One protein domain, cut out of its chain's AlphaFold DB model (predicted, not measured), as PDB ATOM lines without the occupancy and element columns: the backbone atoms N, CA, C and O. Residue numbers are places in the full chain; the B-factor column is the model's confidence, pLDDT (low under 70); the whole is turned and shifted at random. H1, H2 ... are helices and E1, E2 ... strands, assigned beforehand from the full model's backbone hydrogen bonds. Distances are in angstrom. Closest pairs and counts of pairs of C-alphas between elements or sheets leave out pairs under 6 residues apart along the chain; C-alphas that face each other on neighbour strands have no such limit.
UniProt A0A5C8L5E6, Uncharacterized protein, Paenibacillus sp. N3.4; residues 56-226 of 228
ATOM      1  N   LEU A  56      19.033   6.894 -42.273       98.62
ATOM      2  CA  LEU A  56      20.297   6.763 -41.558       98.62
ATOM      3  C   LEU A  56      21.427   6.633 -42.583       98.62
ATOM      4  O   LEU A  56      21.402   5.729 -43.415       98.62
ATOM      5  N   LEU A  57      22.402   7.534 -42.519       98.31
ATOM      6  CA  LEU A  57      23.574   7.546 -43.393       98.31
ATOM      7  C   LEU A  57      24.779   6.885 -42.721       98.31
ATOM      8  O   LEU A  57      25.526   6.153 -43.361       98.31
ATOM      9  N   GLU A  58      24.957   7.131 -41.426       98.25
ATOM     10  CA  GLU A  58      26.067   6.603 -40.634       98.25
ATOM     11  C   GLU A  58      25.638   6.460 -39.174       98.25
ATOM     12  O   GLU A  58      24.843   7.258 -38.673       98.25
ATOM     13  N   ARG A  59      26.201   5.475 -38.470       98.31
ATOM     14  CA  ARG A  59      26.124   5.375 -37.013       98.31
ATOM     15  C   ARG A  59      27.484   4.989 -36.451       98.31
ATOM     16  O   ARG A  59      28.035   3.959 -36.825       98.31
ATOM     17  N   LEU A  60      27.977   5.795 -35.518       98.06
ATOM     18  CA  LEU A  60      29.216   5.563 -34.790       98.06
ATOM     19  C   LEU A  60      28.917   5.383 -33.301       98.06
ATOM     20  O   LEU A  60      28.140   6.136 -32.710       98.06
ATOM     21  N   GLU A  61      29.552   4.392 -32.689       98.06
ATOM     22  CA  GLU A  61      29.577   4.242 -31.240       98.06
ATOM     23  C   GLU A  61      30.812   4.952 -30.677       98.06
ATOM     24  O   GLU A  61      31.942   4.608 -31.017       98.06
ATOM     25  N   LEU A  62      30.590   5.951 -29.824       96.06
ATOM     26  CA  LEU A  62      31.630   6.673 -29.092       96.06
ATOM     27  C   LEU A  62      31.640   6.209 -27.632       96.06
ATOM     28  O   LEU A  62      30.835   5.369 -27.239       96.06
ATOM     29  N   GLU A  63      32.550   6.725 -26.809       93.12
ATOM     30  CA  GLU A  63      32.666   6.322 -25.401       93.12
ATOM     31  C   GLU A  63      31.368   6.580 -24.608       93.12
ATOM     32  O   GLU A  63      30.836   5.671 -23.972       93.12
ATOM     33  N   ASP A  64      30.821   7.793 -24.711       93.88
ATOM     34  CA  ASP A  64      29.714   8.319 -23.900       93.88
ATOM     35  C   ASP A  64      28.342   8.315 -24.609       93.88
ATOM     36  O   ASP A  64      27.297   8.351 -23.954       93.88
ATOM     37  N   HIS A  65      28.313   8.242 -25.943       97.81
ATOM     38  CA  HIS A  65      27.080   8.307 -26.736       97.81
ATOM     39  C   HIS A  65      27.193   7.557 -28.073       97.81
ATOM     40  O   HIS A  65      28.275   7.141 -28.487       97.81
ATOM     41  N   PHE A  66      26.070   7.382 -28.769       98.31
ATOM     42  CA  PHE A  66      26.059   7.078 -30.201       98.31
ATOM     43  C   PHE A  66      25.908   8.374 -30.991       98.31
ATOM     44  O   PHE A  66      25.119   9.238 -30.605       98.31
ATOM     45  N   ARG A  67      26.612   8.493 -32.116       98.50
ATOM     46  CA  ARG A  67      26.440   9.586 -33.076       98.50
ATOM     47  C   ARG A  67      25.929   9.021 -34.392       98.50
ATOM     48  O   ARG A  67      26.622   8.254 -35.052       98.50
ATOM     49  N   GLU A  68      24.721   9.407 -34.773       98.69
ATOM     50  CA  GLU A  68      24.133   9.094 -36.073       98.69
ATOM     51  C   GLU A  68      24.277  10.294 -37.012       98.69
ATOM     52  O   GLU A  68      24.097  11.441 -36.597       98.69
ATOM     53  N   ARG A  69      24.552  10.038 -38.291       98.62
ATOM     54  CA  ARG A  69      24.294  10.981 -39.381       98.62
ATOM     55  C   ARG A  69      23.005  10.543 -40.053       98.62
ATOM     56  O   ARG A  69      22.910   9.413 -40.524       98.62
ATOM     57  N   VAL A  70      22.024  11.431 -40.104       98.75
ATOM     58  CA  VAL A  70      20.735  11.183 -40.758       98.75
ATOM     59  C   VAL A  70      20.458  12.261 -41.791       98.75
ATOM     60  O   VAL A  70      21.064  13.331 -41.754       98.75
ATOM     61  N   GLU A  71      19.504  12.014 -42.672       98.56
ATOM     62  CA  GLU A  71      18.901  13.035 -43.523       98.56
ATOM     63  C   GLU A  71      17.386  12.846 -43.610       98.56
ATOM     64  O   GLU A  71      16.890  11.725 -43.526       98.56
ATOM     65  N   PHE A  72      16.642  13.936 -43.776       98.56
ATOM     66  CA  PHE A  72      15.184  13.916 -43.924       98.56
ATOM     67  C   PHE A  72      14.708  15.072 -44.813       98.56
ATOM     68  O   PHE A  72      15.383  16.092 -44.934       98.56
ATOM     69  N   GLY A  73      13.560  14.897 -45.463       98.00
ATOM     70  CA  GLY A  73      12.900  15.896 -46.299       98.00
ATOM     71  C   GLY A  73      12.327  17.064 -45.495       98.00
ATOM     72  O   GLY A  73      11.969  16.906 -44.328       98.00
ATOM     73  N   THR A  74      12.246  18.239 -46.121       96.25
ATOM     74  CA  THR A  74      11.683  19.453 -45.512       96.25
ATOM     75  C   THR A  74      10.634  20.117 -46.400       96.25
ATOM     76  O   THR A  74       9.444  19.895 -46.192       96.25
ATOM     77  N   VAL A  75      11.050  20.951 -47.351       94.44
ATOM     78  CA  VAL A  75      10.187  21.677 -48.293       94.44
ATOM     79  C   VAL A  75      10.855  21.778 -49.661       94.44
ATOM     80  O   VAL A  75      12.077  21.893 -49.747       94.44
ATOM     81  N   TRP A  76      10.054  21.808 -50.729       93.00
ATOM     82  CA  TRP A  76      10.515  22.018 -52.111       93.00
ATOM     83  C   TRP A  76      11.547  20.987 -52.594       93.00
ATOM     84  O   TRP A  76      12.396  21.287 -53.432       93.00
ATOM     85  N   GLY A  77      11.484  19.769 -52.060       94.06
ATOM     86  CA  GLY A  77      12.427  18.696 -52.346       94.06
ATOM     87  C   GLY A  77      13.754  18.814 -51.595       94.06
ATOM     88  O   GLY A  77      14.643  17.990 -51.823       94.06
ATOM     89  N   PHE A  78      13.919  19.795 -50.699       94.88
ATOM     90  CA  PHE A  78      15.113  19.863 -49.865       94.88
ATOM     91  C   PHE A  78      15.173  18.683 -48.900       94.88
ATOM     92  O   PHE A  78      14.186  18.299 -48.272       94.88
ATOM     93  N   ARG A  79      16.384  18.141 -48.753       97.00
ATOM     94  CA  ARG A  79      16.748  17.218 -47.680       97.00
ATOM     95  C   ARG A  79      17.778  17.889 -46.784       97.00
ATOM     96  O   ARG A  79      18.704  18.548 -47.263       97.00
ATOM     97  N   VAL A  80      17.595  17.742 -45.479       97.81
ATOM     98  CA  VAL A  80      18.462  18.317 -44.455       97.81
ATOM     99  C   VAL A  80      19.225  17.190 -43.787       97.81
ATOM    100  O   VAL A  80      18.606  16.337 -43.148       97.81
ATOM    101  N   PRO A  81      20.559  17.175 -43.892       98.38
ATOM    102  CA  PRO A  81      21.350  16.247 -43.131       98.38
ATOM    103  C   PRO A  81      21.497  16.779 -41.692       98.38
ATOM    104  O   PRO A  81      21.779  17.959 -41.462       98.38
ATOM    105  N   ALA A  82      21.335  15.907 -40.703       98.75
ATOM    106  CA  ALA A  82      21.482  16.212 -39.282       98.75
ATOM    107  C   ALA A  82      22.413  15.209 -38.590       98.75
ATOM    108  O   ALA A  82      22.613  14.094 -39.073       98.75
ATOM    109  N   TYR A  83      23.022  15.622 -37.486       98.81
ATOM    110  CA  TYR A  83      23.624  14.693 -36.534       98.81
ATOM    111  C   TYR A  83      22.624  14.406 -35.416       98.81
ATOM    112  O   TYR A  83      21.956  15.328 -34.949       98.81
ATOM    113  N   VAL A  84      22.532  13.153 -34.974       98.81
ATOM    114  CA  VAL A  84      21.762  12.759 -33.788       98.81
ATOM    115  C   VAL A  84      22.714  12.165 -32.761       98.81
ATOM    116  O   VAL A  84      23.374  11.165 -33.034       98.81
ATOM    117  N   LEU A  85      22.812  12.792 -31.591       98.75
ATOM    118  CA  LEU A  85      23.618  12.308 -30.473       98.75
ATOM    119  C   LEU A  85      22.696  11.629 -29.462       98.75
ATOM    120  O   LEU A  85      21.761  12.258 -28.971       98.75
ATOM    121  N   ILE A  86      22.948  10.357 -29.161       98.62
ATOM    122  CA  ILE A  86      22.073   9.516 -28.336       98.62
ATOM    123  C   ILE A  86      22.862   9.048 -27.109       98.62
ATOM    124  O   ILE A  86      23.836   8.308 -27.279       98.62
ATOM    125  N   PRO A  87      22.480   9.444 -25.884       98.06
ATOM    126  CA  PRO A  87      23.234   9.095 -24.688       98.06
ATOM    127  C   PRO A  87      23.192   7.585 -24.438       98.06
ATOM    128  O   PRO A  87      22.165   6.932 -24.644       98.06
ATOM    129  N   LYS A  88      24.302   7.015 -23.962       96.25
ATOM    130  CA  LYS A  88      24.313   5.619 -23.508       96.25
ATOM    131  C   LYS A  88      23.621   5.478 -22.151       96.25
ATOM    132  O   LYS A  88      23.598   6.403 -21.345       96.25
ATOM    133  N   GLY A  89      23.081   4.288 -21.885       88.69
ATOM    134  CA  GLY A  89      22.535   3.930 -20.571       88.69
ATOM    135  C   GLY A  89      21.143   4.486 -20.254       88.69
ATOM    136  O   GLY A  89      20.687   4.339 -19.122       88.69
ATOM    137  N   ALA A  90      20.446   5.092 -21.219       87.88
ATOM    138  CA  ALA A  90      19.061   5.510 -21.031       87.88
ATOM    139  C   ALA A  90      18.125   4.293 -20.906       87.88
ATOM    140  O   ALA A  90      18.088   3.423 -21.778       87.88
ATOM    141  N   SER A  91      17.336   4.239 -19.831       82.06
ATOM    142  CA  SER A  91      16.287   3.235 -19.637       82.06
ATOM    143  C   SER A  91      14.932   3.802 -20.076       82.06
ATOM    144  O   SER A  91      14.139   4.248 -19.247       82.06
ATOM    145  N   GLY A  92      14.681   3.822 -21.388       90.88
ATOM    146  CA  GLY A  92      13.410   4.260 -21.980       90.88
ATOM    147  C   GLY A  92      13.497   5.571 -22.765       90.88
ATOM    148  O   GLY A  92      14.562   5.956 -23.249       90.88
ATOM    149  N   LYS A  93      12.348   6.239 -22.915       96.44
ATOM    150  CA  LYS A  93      12.224   7.487 -23.677       96.44
ATOM    151  C   LYS A  93      13.005   8.625 -23.018       96.44
ATOM    152  O   LYS A  93      12.886   8.865 -21.814       96.44
ATOM    153  N   THR A  94      13.790   9.329 -23.823       98.00
ATOM    154  CA  THR A  94      14.777  10.314 -23.369       98.00
ATOM    155  C   THR A  94      14.373  11.722 -23.818       98.00
ATOM    156  O   THR A  94      13.923  11.878 -24.955       98.00
ATOM    157  N   PRO A  95      14.506  12.761 -22.968       98.00
ATOM    158  CA  PRO A  95      14.239  14.134 -23.387       98.00
ATOM    159  C   PRO A  95      15.146  14.528 -24.557       98.00
ATOM    160  O   PRO A  95      16.307  14.114 -24.620       98.00
ATOM    161  N   ALA A  96      14.628  15.349 -25.467       98.50
ATOM    162  CA  ALA A  96      15.332  15.717 -26.687       98.50
ATOM    163  C   ALA A  96      15.550  17.225 -26.819       98.50
ATOM    164  O   ALA A  96      14.720  18.039 -26.410       98.50
ATOM    165  N   VAL A  97      16.670  17.600 -27.437       98.56
ATOM    166  CA  VAL A  97      17.003  18.988 -27.755       98.56
ATOM    167  C   VAL A  97      17.295  19.133 -29.244       98.56
ATOM    168  O   VAL A  97      18.202  18.493 -29.776       98.56
ATOM    169  N   LEU A  98      16.568  20.029 -29.910       98.69
ATOM    170  CA  LEU A  98      16.966  20.561 -31.208       98.69
ATOM    171  C   LEU A  98      18.089  21.589 -30.999       98.69
ATOM    172  O   LEU A  98      17.856  22.656 -30.427       98.69
ATOM    173  N   ALA A  99      19.299  21.274 -31.455       98.56
ATOM    174  CA  ALA A  99      20.502  22.091 -31.329       98.56
ATOM    175  C   ALA A  99      20.822  22.818 -32.647       98.56
ATOM    176  O   ALA A  99      21.231  22.196 -33.626       98.56
ATOM    177  N   ILE A 100      20.657  24.142 -32.685       98.50
ATOM    178  CA  ILE A 100      20.817  24.947 -33.906       98.50
ATOM    179  C   ILE A 100      22.101  25.785 -33.849       98.50
ATOM    180  O   ILE A 100      22.246  26.704 -33.034       98.50
ATOM    181  N   HIS A 101      23.067  25.472 -34.713       98.12
ATOM    182  CA  HIS A 101      24.367  26.143 -34.720       98.12
ATOM    183  C   HIS A 101      24.287  27.614 -35.186       98.12
ATOM    184  O   HIS A 101      23.358  28.037 -35.875       98.12
ATOM    185  N   GLY A 102      25.287  28.405 -34.787       96.31
ATOM    186  CA  GLY A 102      25.498  29.775 -35.263       96.31
ATOM    187  C   GLY A 102      26.294  29.838 -36.570       96.31
ATOM    188  O   GLY A 102      26.540  28.816 -37.207       96.31
ATOM    189  N   HIS A 103      26.732  31.040 -36.954       95.00
ATOM    190  CA  HIS A 103      27.665  31.198 -38.076       95.00
ATOM    191  C   HIS A 103      28.992  30.502 -37.772       95.00
ATOM    192  O   HIS A 103      29.538  30.710 -36.698       95.00
ATOM    193  N   GLY A 104      29.497  29.727 -38.725       94.00
ATOM    194  CA  GLY A 104      30.700  28.918 -38.583       94.00
ATOM    195  C   GLY A 104      30.725  27.827 -39.649       94.00
ATOM    196  O   GLY A 104      30.139  28.002 -40.719       94.00
ATOM    197  N   TYR A 105      31.368  26.692 -39.377       95.00
ATOM    198  CA  TYR A 105      31.491  25.606 -40.363       95.00
ATOM    199  C   TYR A 105      30.368  24.562 -40.300       95.00
ATOM    200  O   TYR A 105      30.448  23.542 -40.981       95.00
ATOM    201  N   GLY A 106      29.300  24.839 -39.548       96.44
ATOM    202  CA  GLY A 106      28.065  24.065 -39.608       96.44
ATOM    203  C   GLY A 106      27.793  23.190 -38.392       96.44
ATOM    204  O   GLY A 106      28.350  23.395 -37.311       96.44
ATOM    205  N   SER A 107      26.935  22.189 -38.574       97.75
ATOM    206  CA  SER A 107      26.510  21.264 -37.512       97.75
ATOM    207  C   SER A 107      27.679  20.493 -36.881       97.75
ATOM    208  O   SER A 107      27.680  20.268 -35.669       97.75
ATOM    209  N   ARG A 108      28.727  20.189 -37.663       97.06
ATOM    210  CA  ARG A 108      29.980  19.563 -37.188       97.06
ATOM    211  C   ARG A 108      30.590  20.296 -35.987       97.06
ATOM    212  O   ARG A 108      31.020  19.659 -35.028       97.06
ATOM    213  N   GLN A 109      30.517  21.626 -35.989       95.50
ATOM    214  CA  GLN A 109      31.138  22.486 -34.979       95.50
ATOM    215  C   GLN A 109      30.530  22.356 -33.586       95.50
ATOM    216  O   GLN A 109      31.183  22.649 -32.593       95.50
ATOM    217  N   ILE A 110      29.266  21.940 -33.493       97.25
ATOM    218  CA  ILE A 110      28.581  21.810 -32.202       97.25
ATOM    219  C   ILE A 110      28.597  20.368 -31.681       97.25
ATOM    220  O   ILE A 110      28.405  20.168 -30.481       97.25
ATOM    221  N   VAL A 111      28.853  19.385 -32.554       97.12
ATOM    222  CA  VAL A 111      28.891  17.946 -32.224       97.12
ATOM    223  C   VAL A 111      30.303  17.406 -31.968       97.12
ATOM    224  O   VAL A 111      30.462  16.209 -31.744       97.12
ATOM    225  N   GLY A 112      31.321  18.272 -31.957       94.88
ATOM    226  CA  GLY A 112      32.704  17.888 -31.664       94.88
ATOM    227  C   GLY A 112      33.470  17.334 -32.865       94.88
ATOM    228  O   GLY A 112      34.300  16.449 -32.693       94.88
ATOM    229  N   LEU A 113      33.204  17.847 -34.067       96.06
ATOM    230  CA  LEU A 113      33.915  17.478 -35.291       96.06
ATOM    231  C   LEU A 113      34.610  18.689 -35.908       96.06
ATOM    232  O   LEU A 113      34.092  19.799 -35.849       96.06
ATOM    233  N   HIS A 114      35.743  18.461 -36.564       95.06
ATOM    234  CA  HIS A 114      36.378  19.419 -37.461       95.06
ATOM    235  C   HIS A 114      35.551  19.614 -38.749       95.06
ATOM    236  O   HIS A 114      34.670  18.805 -39.059       95.06
ATOM    237  N   PRO A 115      35.817  20.674 -39.543       93.19
ATOM    238  CA  PRO A 115      35.113  20.916 -40.806       93.19
ATOM    239  C   PRO A 115      35.139  19.733 -41.784       93.19
ATOM    240  O   PRO A 115      34.166  19.520 -42.509       93.19
ATOM    241  N   ASP A 116      36.226  18.959 -41.785       92.88
ATOM    242  CA  ASP A 116      36.429  17.771 -42.622       92.88
ATOM    243  C   ASP A 116      35.758  16.497 -42.074       92.88
ATOM    244  O   ASP A 116      35.792  15.457 -42.724       92.88
ATOM    245  N   GLY A 117      35.116  16.576 -40.903       94.56
ATOM    246  CA  GLY A 117      34.451  15.450 -40.250       94.56
ATOM    247  C   GLY A 117      35.350  14.618 -39.336       94.56
ATOM    248  O   GLY A 117      34.856  13.653 -38.757       94.56
ATOM    249  N   THR A 118      36.626  14.975 -39.166       95.44
ATOM    250  CA  THR A 118      37.509  14.317 -38.190       95.44
ATOM    251  C   THR A 118      37.170  14.729 -36.753       95.44
ATOM    252  O   THR A 118      36.604  15.797 -36.516       95.44
ATOM    253  N   GLU A 119      37.477  13.873 -35.774       94.94
ATOM    254  CA  GLU A 119      37.174  14.144 -34.362       94.94
ATOM    255  C   GLU A 119      37.908  15.383 -33.846       94.94
ATOM    256  O   GLU A 119      39.126  15.493 -33.976       94.94
ATOM    257  N   HIS A 120      37.174  16.281 -33.185       92.81
ATOM    258  CA  HIS A 120      37.753  17.442 -32.525       92.81
ATOM    259  C   HIS A 120      37.928  17.176 -31.023       92.81
ATOM    260  O   HIS A 120      36.989  17.281 -30.226       92.81
ATOM    261  N   THR A 121      39.158  16.842 -30.625       83.88
ATOM    262  CA  THR A 121      39.531  16.555 -29.226       83.88
ATOM    263  C   THR A 121      40.140  17.751 -28.488       83.88
ATOM    264  O   THR A 121      40.515  17.616 -27.325       83.88
ATOM    265  N   GLY A 122      40.279  18.897 -29.161       81.50
ATOM    266  CA  GLY A 122      40.851  20.127 -28.611       81.50
ATOM    267  C   GLY A 122      39.869  20.959 -27.782       81.50
ATOM    268  O   GLY A 122      38.742  20.544 -27.499       81.50
ATOM    269  N   GLU A 123      40.309  22.157 -27.390       84.88
ATOM    270  CA  GLU A 123      39.445  23.128 -26.715       84.88
ATOM    271  C   GLU A 123      38.305  23.569 -27.635       84.88
ATOM    272  O   GLU A 123      38.499  23.835 -28.821       84.88
ATOM    273  N   ALA A 124      37.096  23.652 -27.079       84.12
ATOM    274  CA  ALA A 124      35.960  24.160 -27.827       84.12
ATOM    275  C   ALA A 124      36.166  25.644 -28.160       84.12
ATOM    276  O   ALA A 124      36.606  26.426 -27.318       84.12
ATOM    277  N   ASP A 125      35.801  26.036 -29.379       88.69
ATOM    278  CA  ASP A 125      35.742  27.445 -29.756       88.69
ATOM    279  C   ASP A 125      34.510  28.137 -29.133       88.69
ATOM    280  O   ASP A 125      33.857  27.615 -28.227       88.69
ATOM    281  N   ILE A 126      34.150  29.323 -29.630       89.75
ATOM    282  CA  ILE A 126      33.005  30.096 -29.125       89.75
ATOM    283  C   ILE A 126      31.654  29.360 -29.221       89.75
ATOM    284  O   ILE A 126      30.712  29.744 -28.532       89.75
ATOM    285  N   HIS A 127      31.536  28.322 -30.059       88.12
ATOM    286  CA  HIS A 127      30.344  27.475 -30.140       88.12
ATOM    287  C   HIS A 127      30.282  26.463 -28.993       88.12
ATOM    288  O   HIS A 127      29.228  25.879 -28.758       88.12
ATOM    289  N   GLY A 128      31.377  26.230 -28.269       86.44
ATOM    290  CA  GLY A 128      31.373  25.485 -27.011       86.44
ATOM    291  C   GLY A 128      31.018  24.000 -27.118       86.44
ATOM    292  O   GLY A 128      30.727  23.397 -26.089       86.44
ATOM    293  N   ASN A 129      30.990  23.408 -28.325       91.75
ATOM    294  CA  ASN A 129      30.549  22.023 -28.559       91.75
ATOM    295  C   ASN A 129      29.232  21.684 -27.823       91.75
ATOM    296  O   ASN A 129      29.079  20.597 -27.260       91.75
ATOM    297  N   TYR A 130      28.287  22.631 -27.760       96.12
ATOM    298  CA  TYR A 130      27.183  22.519 -26.803       96.12
ATOM    299  C   TYR A 130      26.260  21.317 -27.071       96.12
ATOM    300  O   TYR A 130      25.641  20.822 -26.133       96.12
ATOM    301  N   ALA A 131      26.190  20.790 -28.302       97.62
ATOM    302  CA  ALA A 131      25.436  19.565 -28.576       97.62
ATOM    303  C   ALA A 131      26.098  18.341 -27.920       97.62
ATOM    304  O   ALA A 131      25.410  17.526 -27.304       97.62
ATOM    305  N   ARG A 132      27.435  18.256 -27.957       95.62
ATOM    306  CA  ARG A 132      28.201  17.229 -27.232       95.62
ATOM    307  C   ARG A 132      28.007  17.342 -25.715       95.62
ATOM    308  O   ARG A 132      27.889  16.344 -25.014       95.62
ATOM    309  N   GLU A 133      27.936  18.561 -25.197       95.75
ATOM    310  CA  GLU A 133      27.686  18.791 -23.773       95.75
ATOM    311  C   GLU A 133      26.253  18.432 -23.348       95.75
ATOM    312  O   GLU A 133      26.043  17.933 -22.239       95.75
ATOM    313  N   LEU A 134      25.266  18.625 -24.222       97.81
ATOM    314  CA  LEU A 134      23.885  18.208 -23.977       97.81
ATOM    315  C   LEU A 134      23.742  16.681 -23.948       97.81
ATOM    316  O   LEU A 134      23.111  16.162 -23.029       97.81
ATOM    317  N   VAL A 135      24.368  15.943 -24.874       98.06
ATOM    318  CA  VAL A 135      24.256  14.473 -24.862       98.06
ATOM    319  C   VAL A 135      24.879  13.861 -23.605       98.06
ATOM    320  O   VAL A 135      24.270  12.996 -22.981       98.06
ATOM    321  N   LYS A 136      26.008  14.399 -23.125       95.81
ATOM    322  CA  LYS A 136      26.614  13.997 -21.839       95.81
ATOM    323  C   LYS A 136      25.706  14.227 -20.629       95.81
ATOM    324  O   LYS A 136      25.883  13.592 -19.595       95.81
ATOM    325  N   ARG A 137      24.742  15.146 -20.738       96.38
ATOM    326  CA  ARG A 137      23.739  15.438 -19.699       96.38
ATOM    327  C   ARG A 137      22.479  14.577 -19.831       96.38
ATOM    328  O   ARG A 137      21.539  14.780 -19.071       96.38
ATOM    329  N   GLY A 138      22.464  13.619 -20.759       97.00
ATOM    330  CA  GLY A 138      21.377  12.654 -20.918       97.00
ATOM    331  C   GLY A 138      20.259  13.107 -21.854       97.00
ATOM    332  O   GLY A 138      19.150  12.594 -21.745       97.00
ATOM    333  N   PHE A 139      20.522  14.053 -22.761       98.44
ATOM    334  CA  PHE A 139      19.566  14.449 -23.797       98.44
ATOM    335  C   PHE A 139      19.867  13.743 -25.119       98.44
ATOM    336  O   PHE A 139      21.030  13.634 -25.505       98.44
ATOM    337  N   ILE A 140      18.832  13.340 -25.858       98.69
ATOM    338  CA  ILE A 140      18.988  13.080 -27.295       98.69
ATOM    339  C   ILE A 140      19.122  14.438 -27.990       98.69
ATOM    340  O   ILE A 140      18.299  15.327 -27.782       98.69
ATOM    341  N   VAL A 141      20.155  14.633 -28.806       98.81
ATOM    342  CA  VAL A 141      20.433  15.936 -29.428       98.81
ATOM    343  C   VAL A 141      20.382  15.823 -30.938       98.81
ATOM    344  O   VAL A 141      21.142  15.055 -31.515       98.81
ATOM    345  N   ILE A 142      19.518  16.606 -31.583       98.81
ATOM    346  CA  ILE A 142      19.404  16.658 -33.042       98.81
ATOM    347  C   ILE A 142      20.017  17.977 -33.495       98.81
ATOM    348  O   ILE A 142      19.525  19.046 -33.143       98.81
ATOM    349  N   ALA A 143      21.087  17.901 -34.278       98.75
ATOM    350  CA  ALA A 143      21.826  19.040 -34.806       98.75
ATOM    351  C   ALA A 143      21.704  19.086 -36.341       98.75
ATOM    352  O   ALA A 143      22.530  18.479 -37.033       98.75
ATOM    353  N   PRO A 144      20.668  19.743 -36.901       98.62
ATOM    354  CA  PRO A 144      20.524  19.887 -38.345       98.62
ATOM    355  C   PRO A 144      21.557  20.859 -38.921       98.62
ATOM    356  O   PRO A 144      21.948  21.836 -38.279       98.62
ATOM    357  N   GLU A 145      21.958  20.616 -40.166       98.31
ATOM    358  CA  GLU A 145      22.771  21.558 -40.930       98.31
ATOM    359  C   GLU A 145      21.896  22.714 -41.441       98.31
ATOM    360  O   GLU A 145      20.979  22.525 -42.251       98.31
ATOM    361  N   VAL A 146      22.169  23.930 -40.968       98.31
ATOM    362  CA  VAL A 146      21.425  25.127 -41.377       98.31
ATOM    363  C   VAL A 146      21.804  25.483 -42.817       98.31
ATOM    364  O   VAL A 146      22.985  25.601 -43.146       98.31
ATOM    365  N   ILE A 147      20.808  25.706 -43.685       97.88
ATOM    366  CA  ILE A 147      21.057  26.054 -45.092       97.88
ATOM    367  C   ILE A 147      21.992  27.265 -45.220       97.88
ATOM    368  O   ILE A 147      21.827  28.281 -44.531       97.88
ATOM    369  N   GLY A 148      22.975  27.164 -46.114       97.31
ATOM    370  CA  GLY A 148      24.020  28.161 -46.324       97.31
ATOM    371  C   GLY A 148      25.280  27.972 -45.479       97.31
ATOM    372  O   GLY A 148      26.158  28.828 -45.557       97.31
ATOM    373  N   PHE A 149      25.387  26.885 -44.712       97.50
ATOM    374  CA  PHE A 149      26.577  26.505 -43.940       97.50
ATOM    375  C   PHE A 149      26.952  25.041 -44.173       97.50
ATOM    376  O   PHE A 149      26.164  24.284 -44.740       97.50
ATOM    377  N   GLY A 150      28.163  24.664 -43.753       95.06
ATOM    378  CA  GLY A 150      28.643  23.282 -43.780       95.06
ATOM    379  C   GLY A 150      28.439  22.610 -45.140       95.06
ATOM    380  O   GLY A 150      28.834  23.155 -46.180       95.06
ATOM    381  N   ASP A 151      27.778  21.451 -45.108       94.25
ATOM    382  CA  ASP A 151      27.435  20.634 -46.281       94.25
ATOM    383  C   ASP A 151      26.361  21.287 -47.183       94.25
ATOM    384  O   ASP A 151      26.160  20.860 -48.314       94.25
ATOM    385  N   ARG A 152      25.677  22.336 -46.706       96.38
ATOM    386  CA  ARG A 152      24.553  23.009 -47.384       96.38
ATOM    387  C   ARG A 152      24.879  24.422 -47.867       96.38
ATOM    388  O   ARG A 152      23.981  25.259 -48.017       96.38
ATOM    389  N   ARG A 153      26.160  24.717 -48.072       96.44
ATOM    390  CA  ARG A 153      26.591  25.878 -48.863       96.44
ATOM    391  C   ARG A 153      26.298  25.631 -50.345       96.44
ATOM    392  O   ARG A 153      26.259  24.492 -50.792       96.44
ATOM    393  N   LEU A 154      26.115  26.708 -51.098       96.00
ATOM    394  CA  LEU A 154      26.090  26.668 -52.557       96.00
ATOM    395  C   LEU A 154      27.463  26.223 -53.080       96.00
ATOM    396  O   LEU A 154      28.485  26.609 -52.513       96.00
ATOM    397  N   GLU A 155      27.495  25.482 -54.189       94.56
ATOM    398  CA  GLU A 155      28.741  24.960 -54.780       94.56
ATOM    399  C   GLU A 155      29.791  26.055 -55.017       94.56
ATOM    400  O   GLU A 155      30.964  25.868 -54.705       94.56
ATOM    401  N   ALA A 156      29.369  27.233 -55.489       93.31
ATOM    402  CA  ALA A 156      30.262  28.373 -55.700       93.31
ATOM    403  C   ALA A 156      30.971  28.821 -54.405       93.31
ATOM    404  O   ALA A 156      32.154  29.158 -54.423       93.31
ATOM    405  N   ASP A 157      30.266  28.772 -53.274       92.62
ATOM    406  CA  ASP A 157      30.814  29.113 -51.961       92.62
ATOM    407  C   ASP A 157      31.610  27.961 -51.338       92.62
ATOM    408  O   ASP A 157      32.383  28.197 -50.415       92.62
ATOM    409  N   GLN A 158      31.428  26.725 -51.806       90.31
ATOM    410  CA  GLN A 158      32.266  25.586 -51.422       90.31
ATOM    411  C   GLN A 158      33.592  25.594 -52.191       90.31
ATOM    412  O   GLN A 158      34.646  25.351 -51.601       90.31
ATOM    413  N   ALA A 159      33.549  25.932 -53.482       89.00
ATOM    414  CA  ALA A 159      34.700  25.945 -54.383       89.00
ATOM    415  C   ALA A 159      35.783  26.962 -53.986       89.00
ATOM    416  O   ALA A 159      36.945  26.794 -54.347       89.00
ATOM    417  N   ASN A 160      35.434  27.997 -53.218       82.62
ATOM    418  CA  ASN A 160      36.410  28.968 -52.723       82.62
ATOM    419  C   ASN A 160      37.339  28.414 -51.620       82.62
ATOM    420  O   ASN A 160      38.294  29.089 -51.241       82.62
ATOM    421  N   GLY A 161      37.056  27.217 -51.086       76.88
ATOM    422  CA  GLY A 161      37.870  26.527 -50.082       76.88
ATOM    423  C   GLY A 161      37.925  27.191 -48.700       76.88
ATOM    424  O   GLY A 161      38.589  26.672 -47.804       76.88
ATOM    425  N   GLN A 162      37.236  28.316 -48.486       86.62
ATOM    426  CA  GLN A 162      37.284  29.036 -47.220       86.62
ATOM    427  C   GLN A 162      36.397  28.340 -46.184       86.62
ATOM    428  O   GLN A 162      35.170  28.351 -46.274       86.62
ATOM    429  N   VAL A 163      37.015  27.757 -45.160       83.00
ATOM    430  CA  VAL A 163      36.292  27.171 -44.025       83.00
ATOM    431  C   VAL A 163      35.506  28.255 -43.284       83.00
ATOM    432  O   VAL A 163      36.036  29.318 -42.967       83.00
ATOM    433  N   GLY A 164      34.238  27.970 -42.981       83.00
ATOM    434  CA  GLY A 164      33.385  28.845 -42.176       83.00
ATOM    435  C   GLY A 164      32.810  30.060 -42.909       83.00
ATOM    436  O   GLY A 164      32.122  30.866 -42.281       83.00
ATOM    437  N   ASN A 165      33.034  30.204 -44.222       90.62
ATOM    438  CA  ASN A 165      32.224  31.126 -45.019       90.62
ATOM    439  C   ASN A 165      30.767  30.618 -45.110       90.62
ATOM    440  O   ASN A 165      30.424  29.522 -44.660       90.62
ATOM    441  N   SER A 166      29.888  31.422 -45.707       95.31
ATOM    442  CA  SER A 166      28.473  31.073 -45.823       95.31
ATOM    443  C   SER A 166      27.886  31.522 -47.150       95.31
ATOM    444  O   SER A 166      28.341  32.508 -47.726       95.31
ATOM    445  N   SER A 167      26.804  30.868 -47.560       97.19
ATOM    446  CA  SER A 167      25.974  31.287 -48.699       97.19
ATOM    447  C   SER A 167      24.846  32.239 -48.295       97.19
ATOM    448  O   SER A 167      23.904  32.444 -49.059       97.19
ATOM    449  N   CYS A 168      24.900  32.803 -47.080       96.56
ATOM    450  CA  CYS A 168      23.817  33.596 -46.495       96.56
ATOM    451  C   CYS A 168      23.369  34.741 -47.405       96.56
ATOM    452  O   CYS A 168      22.173  34.894 -47.630       96.56
ATOM    453  N   GLN A 169      24.314  35.523 -47.934       96.31
ATOM    454  CA  GLN A 169      23.996  36.687 -48.762       96.31
ATOM    455  C   GLN A 169      23.298  36.267 -50.059       96.31
ATOM    456  O   GLN A 169      22.201  36.737 -50.346       96.31
ATOM    457  N   THR A 170      23.902  35.340 -50.803       96.62
ATOM    458  CA  THR A 170      23.377  34.845 -52.083       96.62
ATOM    459  C   THR A 170      21.999  34.206 -51.913       96.62
ATOM    460  O   THR A 170      21.064  34.540 -52.640       96.62
ATOM    461  N   LEU A 171      21.838  33.334 -50.911       97.25
ATOM    462  CA  LEU A 171      20.553  32.701 -50.613       97.25
ATOM    463  C   LEU A 171      19.496  33.726 -50.194       97.25
ATOM    464  O   LEU A 171      18.370  33.661 -50.677       97.25
ATOM    465  N   ALA A 172      19.841  34.680 -49.324       97.25
ATOM    466  CA  ALA A 172      18.903  35.711 -48.893       97.25
ATOM    467  C   ALA A 172      18.436  36.576 -50.068       97.25
ATOM    468  O   ALA A 172      17.237  36.805 -50.209       97.25
ATOM    469  N   SER A 173      19.352  37.011 -50.938       97.12
ATOM    470  CA  SER A 173      19.008  37.792 -52.128       97.12
ATOM    471  C   SER A 173      18.098  37.022 -53.085       97.12
ATOM    472  O   SER A 173      17.119  37.590 -53.559       97.12
ATOM    473  N   HIS A 174      18.368  35.738 -53.339       95.50
ATOM    474  CA  HIS A 174      17.529  34.929 -54.225       95.50
ATOM    475  C   HIS A 174      16.153  34.624 -53.633       95.50
ATOM    476  O   HIS A 174      15.151  34.780 -54.323       95.50
ATOM    477  N   LEU A 175      16.079  34.227 -52.360       93.75
ATOM    478  CA  LEU A 175      14.803  33.906 -51.714       93.75
ATOM    479  C   LEU A 175      13.870  35.124 -51.657       93.75
ATOM    480  O   LEU A 175      12.664  34.978 -51.857       93.75
ATOM    481  N   LEU A 176      14.426  36.330 -51.483       93.12
ATOM    482  CA  LEU A 176      13.647  37.571 -51.497       93.12
ATOM    483  C   LEU A 176      12.927  37.812 -52.832       93.12
ATOM    484  O   LEU A 176      11.839  38.384 -52.818       93.12
ATOM    485  N   LEU A 177      13.466  37.337 -53.962       93.38
ATOM    486  CA  LEU A 177      12.791  37.422 -55.269       93.38
ATOM    487  C   LEU A 177      11.504  36.586 -55.322       93.38
ATOM    488  O   LEU A 177      10.612  36.882 -56.111       93.38
ATOM    489  N   TYR A 178      11.394  35.579 -54.456       88.38
ATOM    490  CA  TYR A 178      10.217  34.722 -54.311       88.38
ATOM    491  C   TYR A 178       9.337  35.121 -53.114       88.38
ATOM    492  O   TYR A 178       8.419  34.390 -52.753       88.38
ATOM    493  N   GLY A 179       9.618  36.259 -52.466       88.31
ATOM    494  CA  GLY A 179       8.897  36.699 -51.266       88.31
ATOM    495  C   GLY A 179       9.180  35.854 -50.019       88.31
ATOM    496  O   GLY A 179       8.441  35.941 -49.041       88.31
ATOM    497  N   ILE A 180      10.243  35.045 -50.037       89.62
ATOM    498  CA  ILE A 180      10.643  34.176 -48.930       89.62
ATOM    499  C   ILE A 180      11.847  34.797 -48.227       89.62
ATOM    500  O   ILE A 180      12.819  35.214 -48.855       89.62
ATOM    501  N   SER A 181      11.824  34.837 -46.896       94.62
ATOM    502  CA  SER A 181      13.014  35.222 -46.138       94.62
ATOM    503  C   SER A 181      13.906  34.003 -45.881       94.62
ATOM    504  O   SER A 181      13.414  32.911 -45.590       94.62
ATOM    505  N   LEU A 182      15.233  34.180 -45.903       96.56
ATOM    506  CA  LEU A 182      16.166  33.114 -45.500       96.56
ATOM    507  C   LEU A 182      15.901  32.640 -44.061       96.56
ATOM    508  O   LEU A 182      16.022  31.455 -43.759       96.56
ATOM    509  N   ALA A 183      15.507  33.559 -43.174       95.94
ATOM    510  CA  ALA A 183      15.089  33.218 -41.819       95.94
ATOM    511  C   ALA A 183      13.840  32.323 -41.819       95.94
ATOM    512  O   ALA A 183      13.797  31.356 -41.070       95.94
ATOM    513  N   GLY A 184      12.856  32.603 -42.675       95.25
ATOM    514  CA  GLY A 184      11.642  31.804 -42.803       95.25
ATOM    515  C   GLY A 184      11.901  30.389 -43.285       95.25
ATOM    516  O   GLY A 184      11.400  29.460 -42.661       95.25
ATOM    517  N   LEU A 185      12.750  30.213 -44.303       95.94
ATOM    518  CA  LEU A 185      13.182  28.877 -44.727       95.94
ATOM    519  C   LEU A 185      13.863  28.127 -43.574       95.94
ATOM    520  O   LEU A 185      13.503  26.997 -43.268       95.94
ATOM    521  N   ARG A 186      14.796  28.772 -42.867       97.44
ATOM    522  CA  ARG A 186      15.501  28.150 -41.734       97.44
ATOM    523  C   ARG A 186      14.572  27.792 -40.571       97.44
ATOM    524  O   ARG A 186      14.773  26.762 -39.937       97.44
ATOM    525  N   VAL A 187      13.561  28.616 -40.287       96.56
ATOM    526  CA  VAL A 187      12.538  28.294 -39.278       96.56
ATOM    527  C   VAL A 187      11.670  27.133 -39.754       96.56
ATOM    528  O   VAL A 187      11.451  26.215 -38.976       96.56
ATOM    529  N   GLN A 188      11.238  27.119 -41.017       95.81
ATOM    530  CA  GLN A 188      10.477  26.003 -41.586       95.81
ATOM    531  C   GLN A 188      11.234  24.677 -41.445       95.81
ATOM    532  O   GLN A 188      10.671  23.693 -40.977       95.81
ATOM    533  N   GLU A 189      12.526  24.659 -41.776       97.19
ATOM    534  CA  GLU A 189      13.355  23.460 -41.634       97.19
ATOM    535  C   GLU A 189      13.573  23.056 -40.174       97.19
ATOM    536  O   GLU A 189      13.590  21.864 -39.874       97.19
ATOM    537  N   ALA A 190      13.678  24.017 -39.251       97.44
ATOM    538  CA  ALA A 190      13.706  23.724 -37.818       97.44
ATOM    539  C   ALA A 190      12.391  23.079 -37.339       97.44
ATOM    540  O   ALA A 190      12.427  22.165 -36.519       97.44
ATOM    541  N   LEU A 191      11.238  23.497 -37.876       96.56
ATOM    542  CA  LEU A 191       9.948  22.854 -37.598       96.56
ATOM    543  C   LEU A 191       9.881  21.436 -38.175       96.56
ATOM    544  O   LEU A 191       9.410  20.541 -37.486       96.56
ATOM    545  N   CYS A 192      10.401  21.196 -39.381       97.31
ATOM    546  CA  CYS A 192      10.509  19.835 -39.919       97.31
ATOM    547  C   CYS A 192      11.479  18.966 -39.099       97.31
ATOM    548  O   CYS A 192      11.238  17.776 -38.917       97.31
ATOM    549  N   ALA A 193      12.557  19.541 -38.556       98.06
ATOM    550  CA  ALA A 193      13.451  18.827 -37.645       98.06
ATOM    551  C   ALA A 193      12.744  18.445 -36.332       98.06
ATOM    552  O   ALA A 193      12.980  17.357 -35.814       98.06
ATOM    553  N   LEU A 194      11.848  19.293 -35.817       97.62
ATOM    554  CA  LEU A 194      10.981  18.955 -34.681       97.62
ATOM    555  C   LEU A 194       9.978  17.853 -35.037       97.62
ATOM    556  O   LEU A 194       9.808  16.925 -34.250       97.62
ATOM    557  N   ASP A 195       9.385  17.901 -36.233       96.88
ATOM    558  CA  ASP A 195       8.532  16.814 -36.728       96.88
ATOM    559  C   ASP A 195       9.323  15.494 -36.800       96.88
ATOM    560  O   ASP A 195       8.824  14.444 -36.409       96.88
ATOM    561  N   TYR A 196      10.589  15.529 -37.229       98.19
ATOM    562  CA  TYR A 196      11.459  14.353 -37.191       98.19
ATOM    563  C   TYR A 196      11.697  13.859 -35.757       98.19
ATOM    564  O   TYR A 196      11.547  12.664 -35.498       98.19
ATOM    565  N   ILE A 197      11.999  14.755 -34.809       97.94
ATOM    566  CA  ILE A 197      12.200  14.402 -33.393       97.94
ATOM    567  C   ILE A 197      11.009  13.611 -32.841       97.94
ATOM    568  O   ILE A 197      11.216  12.589 -32.191       97.94
ATOM    569  N   VAL A 198       9.772  14.031 -33.130       96.12
ATOM    570  CA  VAL A 198       8.572  13.366 -32.589       96.12
ATOM    571  C   VAL A 198       8.255  12.018 -33.241       96.12
ATOM    572  O   VAL A 198       7.469  11.251 -32.690       96.12
ATOM    573  N   THR A 199       8.872  11.697 -34.384       96.94
ATOM    574  CA  THR A 199       8.756  10.364 -35.006       96.94
ATOM    575  C   THR A 199       9.688   9.325 -34.388       96.94
ATOM    576  O   THR A 199       9.545   8.136 -34.667       96.94
ATOM    577  N   ARG A 200      10.652   9.746 -33.560       97.19
ATOM    578  CA  ARG A 200      11.624   8.837 -32.957       97.19
ATOM    579  C   ARG A 200      11.043   8.099 -31.750       97.19
ATOM    580  O   ARG A 200      10.491   8.701 -30.833       97.19
ATOM    581  N   GLU A 201      11.237   6.784 -31.714       96.12
ATOM    582  CA  GLU A 201      10.732   5.923 -30.633       96.12
ATOM    583  C   GLU A 201      11.509   6.078 -29.315       96.12
ATOM    584  O   GLU A 201      10.957   5.837 -28.239       96.12
ATOM    585  N   ASP A 202      12.772   6.509 -29.392       96.81
ATOM    586  CA  ASP A 202      13.666   6.733 -28.251       96.81
ATOM    587  C   ASP A 202      13.489   8.113 -27.591       96.81
ATOM    588  O   ASP A 202      14.058   8.366 -26.524       96.81
ATOM    589  N   VAL A 203      12.660   8.986 -28.172       98.25
ATOM    590  CA  VAL A 203      12.394  10.338 -27.669       98.25
ATOM    591  C   VAL A 203      11.147  10.379 -26.786       98.25
ATOM    592  O   VAL A 203      10.087   9.834 -27.105       98.25
ATOM    593  N   ASP A 204      11.267  11.089 -25.668       97.62
ATOM    594  CA  ASP A 204      10.131  11.545 -24.875       97.62
ATOM    595  C   ASP A 204       9.555  12.831 -25.480       97.62
ATOM    596  O   ASP A 204      10.111  13.920 -25.317       97.62
ATOM    597  N   VAL A 205       8.448  12.689 -26.211       96.19
ATOM    598  CA  VAL A 205       7.831  13.775 -26.988       96.19
ATOM    599  C   VAL A 205       7.260  14.897 -26.117       96.19
ATOM    600  O   VAL A 205       7.148  16.023 -26.592       96.19
ATOM    601  N   ASP A 206       6.989  14.629 -24.837       96.06
ATOM    602  CA  ASP A 206       6.528  15.639 -23.877       96.06
ATOM    603  C   ASP A 206       7.692  16.474 -23.310       96.06
ATOM    604  O   ASP A 206       7.485  17.471 -22.614       96.06
ATOM    605  N   ARG A 207       8.943  16.087 -23.603       96.56
ATOM    606  CA  ARG A 207      10.169  16.748 -23.130       96.56
ATOM    607  C   ARG A 207      11.114  17.091 -24.283       96.56
ATOM    608  O   ARG A 207      12.296  16.741 -24.265       96.56
ATOM    609  N   VAL A 208      10.586  17.822 -25.263       97.38
ATOM    610  CA  VAL A 208      11.349  18.384 -26.387       97.38
ATOM    611  C   VAL A 208      11.647  19.865 -26.142       97.38
ATOM    612  O   VAL A 208      10.794  20.628 -25.692       97.38
ATOM    613  N   SER A 209      12.876  20.298 -26.414       96.12
ATOM    614  CA  SER A 209      13.310  21.695 -26.274       96.12
ATOM    615  C   SER A 209      14.186  22.141 -27.444       96.12
ATOM    616  O   SER A 209      14.718  21.321 -28.186       96.12
ATOM    617  N   CYS A 210      14.371  23.451 -27.594       97.00
ATOM    618  CA  CYS A 210      15.258  24.039 -28.597       97.00
ATOM    619  C   CYS A 210      16.384  24.815 -27.913       97.00
ATOM    620  O   CYS A 210      16.133  25.609 -27.007       97.00
ATOM    621  N   MET A 211      17.614  24.642 -28.390       97.19
ATOM    622  CA  MET A 211      18.775  25.428 -27.984       97.19
ATOM    623  C   MET A 211      19.521  25.903 -29.226       97.19
ATOM    624  O   MET A 211      19.698  25.155 -30.183       97.19
ATOM    625  N   GLY A 212      19.989  27.148 -29.220       97.19
ATOM    626  CA  GLY A 212      20.783  27.659 -30.324       97.19
ATOM    627  C   GLY A 212      21.737  28.767 -29.910       97.19
ATOM    628  O   GLY A 212      21.535  29.439 -28.900       97.19
ATOM    629  N   PHE A 213      22.780  28.955 -30.716       96.56
ATOM    630  CA  PHE A 213      23.834  29.943 -30.486       96.56
ATOM    631  C   PHE A 213      23.866  30.982 -31.611       96.56
ATOM    632  O   PHE A 213      23.779  30.626 -32.787       96.56
ATOM    633  N   SER A 214      24.013  32.269 -31.272       94.12
ATOM    634  CA  SER A 214      24.040  33.374 -32.245       94.12
ATOM    635  C   SER A 214      22.804  33.338 -33.172       94.12
ATOM    636  O   SER A 214      21.674  33.333 -32.683       94.12
ATOM    637  N   GLY A 215      22.983  33.250 -34.493       94.69
ATOM    638  CA  GLY A 215      21.889  33.062 -35.452       94.69
ATOM    639  C   GLY A 215      21.023  31.828 -35.166       94.69
ATOM    640  O   GLY A 215      19.815  31.879 -35.362       94.69
ATOM    641  N   GLY A 216      21.598  30.757 -34.617       97.25
ATOM    642  CA  GLY A 216      20.840  29.594 -34.162       97.25
ATOM    643  C   GLY A 216      19.939  29.892 -32.961       97.25
ATOM    644  O   GLY A 216      18.861  29.317 -32.852       97.25
ATOM    645  N   GLY A 217      20.318  30.838 -32.094       97.31
ATOM    646  CA  GLY A 217      19.476  31.300 -30.984       97.31
ATOM    647  C   GLY A 217      18.227  32.035 -31.472       97.31
ATOM    648  O   GLY A 217      17.137  31.821 -30.946       97.31
ATOM    649  N   LEU A 218      18.360  32.828 -32.543       95.94
ATOM    650  CA  LEU A 218      17.218  33.439 -33.230       95.94
ATOM    651  C   LEU A 218      16.271  32.369 -33.791       95.94
ATOM    652  O   LEU A 218      15.060  32.453 -33.595       95.94
ATOM    653  N   LEU A 219      16.822  31.352 -34.461       97.50
ATOM    654  CA  LEU A 219      16.034  30.254 -35.025       97.50
ATOM    655  C   LEU A 219      15.329  29.442 -33.938       97.50
ATOM    656  O   LEU A 219      14.148  29.150 -34.088       97.50
ATOM    657  N   ALA A 220      16.006  29.147 -32.826       97.25
ATOM    658  CA  ALA A 220      15.408  28.468 -31.681       97.25
ATOM    659  C   ALA A 220      14.253  29.291 -31.084       97.25
ATOM    660  O   ALA A 220      13.185  28.745 -30.820       97.25
ATOM    661  N   ALA A 221      14.426  30.607 -30.928       95.94
ATOM    662  CA  ALA A 221      13.374  31.490 -30.427       95.94
ATOM    663  C   ALA A 221      12.152  31.536 -31.363       95.94
ATOM    664  O   ALA A 221      11.013  31.479 -30.895       95.94
ATOM    665  N   TYR A 222      12.370  31.612 -32.678       95.62
ATOM    666  CA  TYR A 222      11.283  31.627 -33.657       95.62
ATOM    667  C   TYR A 222      10.587  30.275 -33.779       95.62
ATOM    668  O   TYR A 222       9.361  30.243 -33.759       95.62
ATOM    669  N   ALA A 223      11.330  29.168 -33.843       94.44
ATOM    670  CA  ALA A 223      10.752  27.828 -33.874       94.44
ATOM    671  C   ALA A 223       9.873  27.580 -32.638       94.44
ATOM    672  O   ALA A 223       8.731  27.152 -32.783       94.44
ATOM    673  N   SER A 224      10.338  27.968 -31.444       93.38
ATOM    674  CA  SER A 224       9.579  27.851 -30.190       93.38
ATOM    675  C   SER A 224       8.252  28.617 -30.177       93.38
ATOM    676  O   SER A 224       7.354  28.251 -29.427       93.38
ATOM    677  N   ALA A 225       8.068  29.643 -31.018       92.62
ATOM    678  CA  ALA A 225       6.763  30.299 -31.162       92.62
ATOM    679  C   ALA A 225       5.716  29.392 -31.843       92.62
ATOM    680  O   ALA A 225       4.505  29.622 -31.723       92.62
ATOM    681  N   PHE A 226       6.172  28.372 -32.574       88.94
ATOM    682  CA  PHE A 226       5.327  27.454 -33.328       88.94
ATOM    683  C   PHE A 226       5.097  26.107 -32.647       88.94
ATOM    684  O   PHE A 226       4.064  25.507 -32.940       88.94
TER     685      PHE A 226
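Overview. This is residues 56 to 226 of the 228 residues of an uncharacterized protein of Paenibacillus sp. N3.4 (UniProt A0A5C8L5E6). A twisted six-stranded sheet curls round the long helix H4 on one face, with H5 packed on E6 and touching H4 at a steep tilt, while the short helix H1 lies over E5 on the other face. H2 and H3 lie beyond the sheet and make one end of the longest axis. The printed part has 171 residues, in the order E1, E2, E3, E4, H1, E5, H2, H3, H4, E6, H5; its class is mixed, helices and strands. The mixed sheet runs E1, E2, E3, E5, E4, E6. The whole is compact, with a radius of gyration of the C-alphas of 15.4 A and spans of 49 by 36 by 27 A.

Along the chain. Find C-alpha 56 at (20.297, 6.763, -41.558), where E1 begins and runs to residue 61. E2 is residues 65 to 73, 25.3 A long, and E3 is residues 79 to 87, 25.2 A. E5 is residues 140 to 144, E4 residues 94 to 100, and E6 residues 203 to 212, bending by 101 degrees at residue 206. H4, residues 182 to 199, runs 26.1 A from C-alpha 182 at (16.166, 33.114, -45.500). H1 is residues 130 to 136, H2 155 to 159, H3 168 to 177, and H5 215 to 224, ending at C-alpha 224 at (9.579, 27.851, -30.190).

Arrangement. Start at E1, E2 and E3, a meander, each strand the antiparallel neighbour of the one before; look for N 60 and O 67 at 2.8 A and N 68 and O 84 at 2.8 A. E5 is antiparallel to E3, with N 85 and O 141 at 2.8 A. E4 is parallel to E5, N 97 and O 140 at 2.8 A, and to E6, N 98 and O 209 at 2.8 A. E4, H1 and E5 form a strand-helix-strand unit, two parallel neighbour strands with a helix between, with a right-handed crossover. There are three layers, helices on both faces of the sheet: H4 and H5 on one, H1 on the other. H1 lies over E5 at a height over the sheet of 7.1 A. H5 lies over E6 and touches residues 183 to 191 of H4, closest C-alphas Val 187 and Ala 223 at 5.7 A, at a steep tilt of 58 degrees. H3 touches H4 at its residue 182 alone, C-alphas Ala 172 and Leu 182 being 5.1 A apart; H2 touches no helix. Every O i to N i+4 pair is within hydrogen-bond range in H1, H2, H4 and H5, and 5 of 6 in H3.

Size, cuts and confidence. The C-alphas of Ser 91 and Leu 177 are the two farthest apart, 49.5 A. The printed part has no cut. The link E4 to H1, residues 101 to 129, is long. Mean pLDDT of the printed part is 95.2, and no printed residue is under 70.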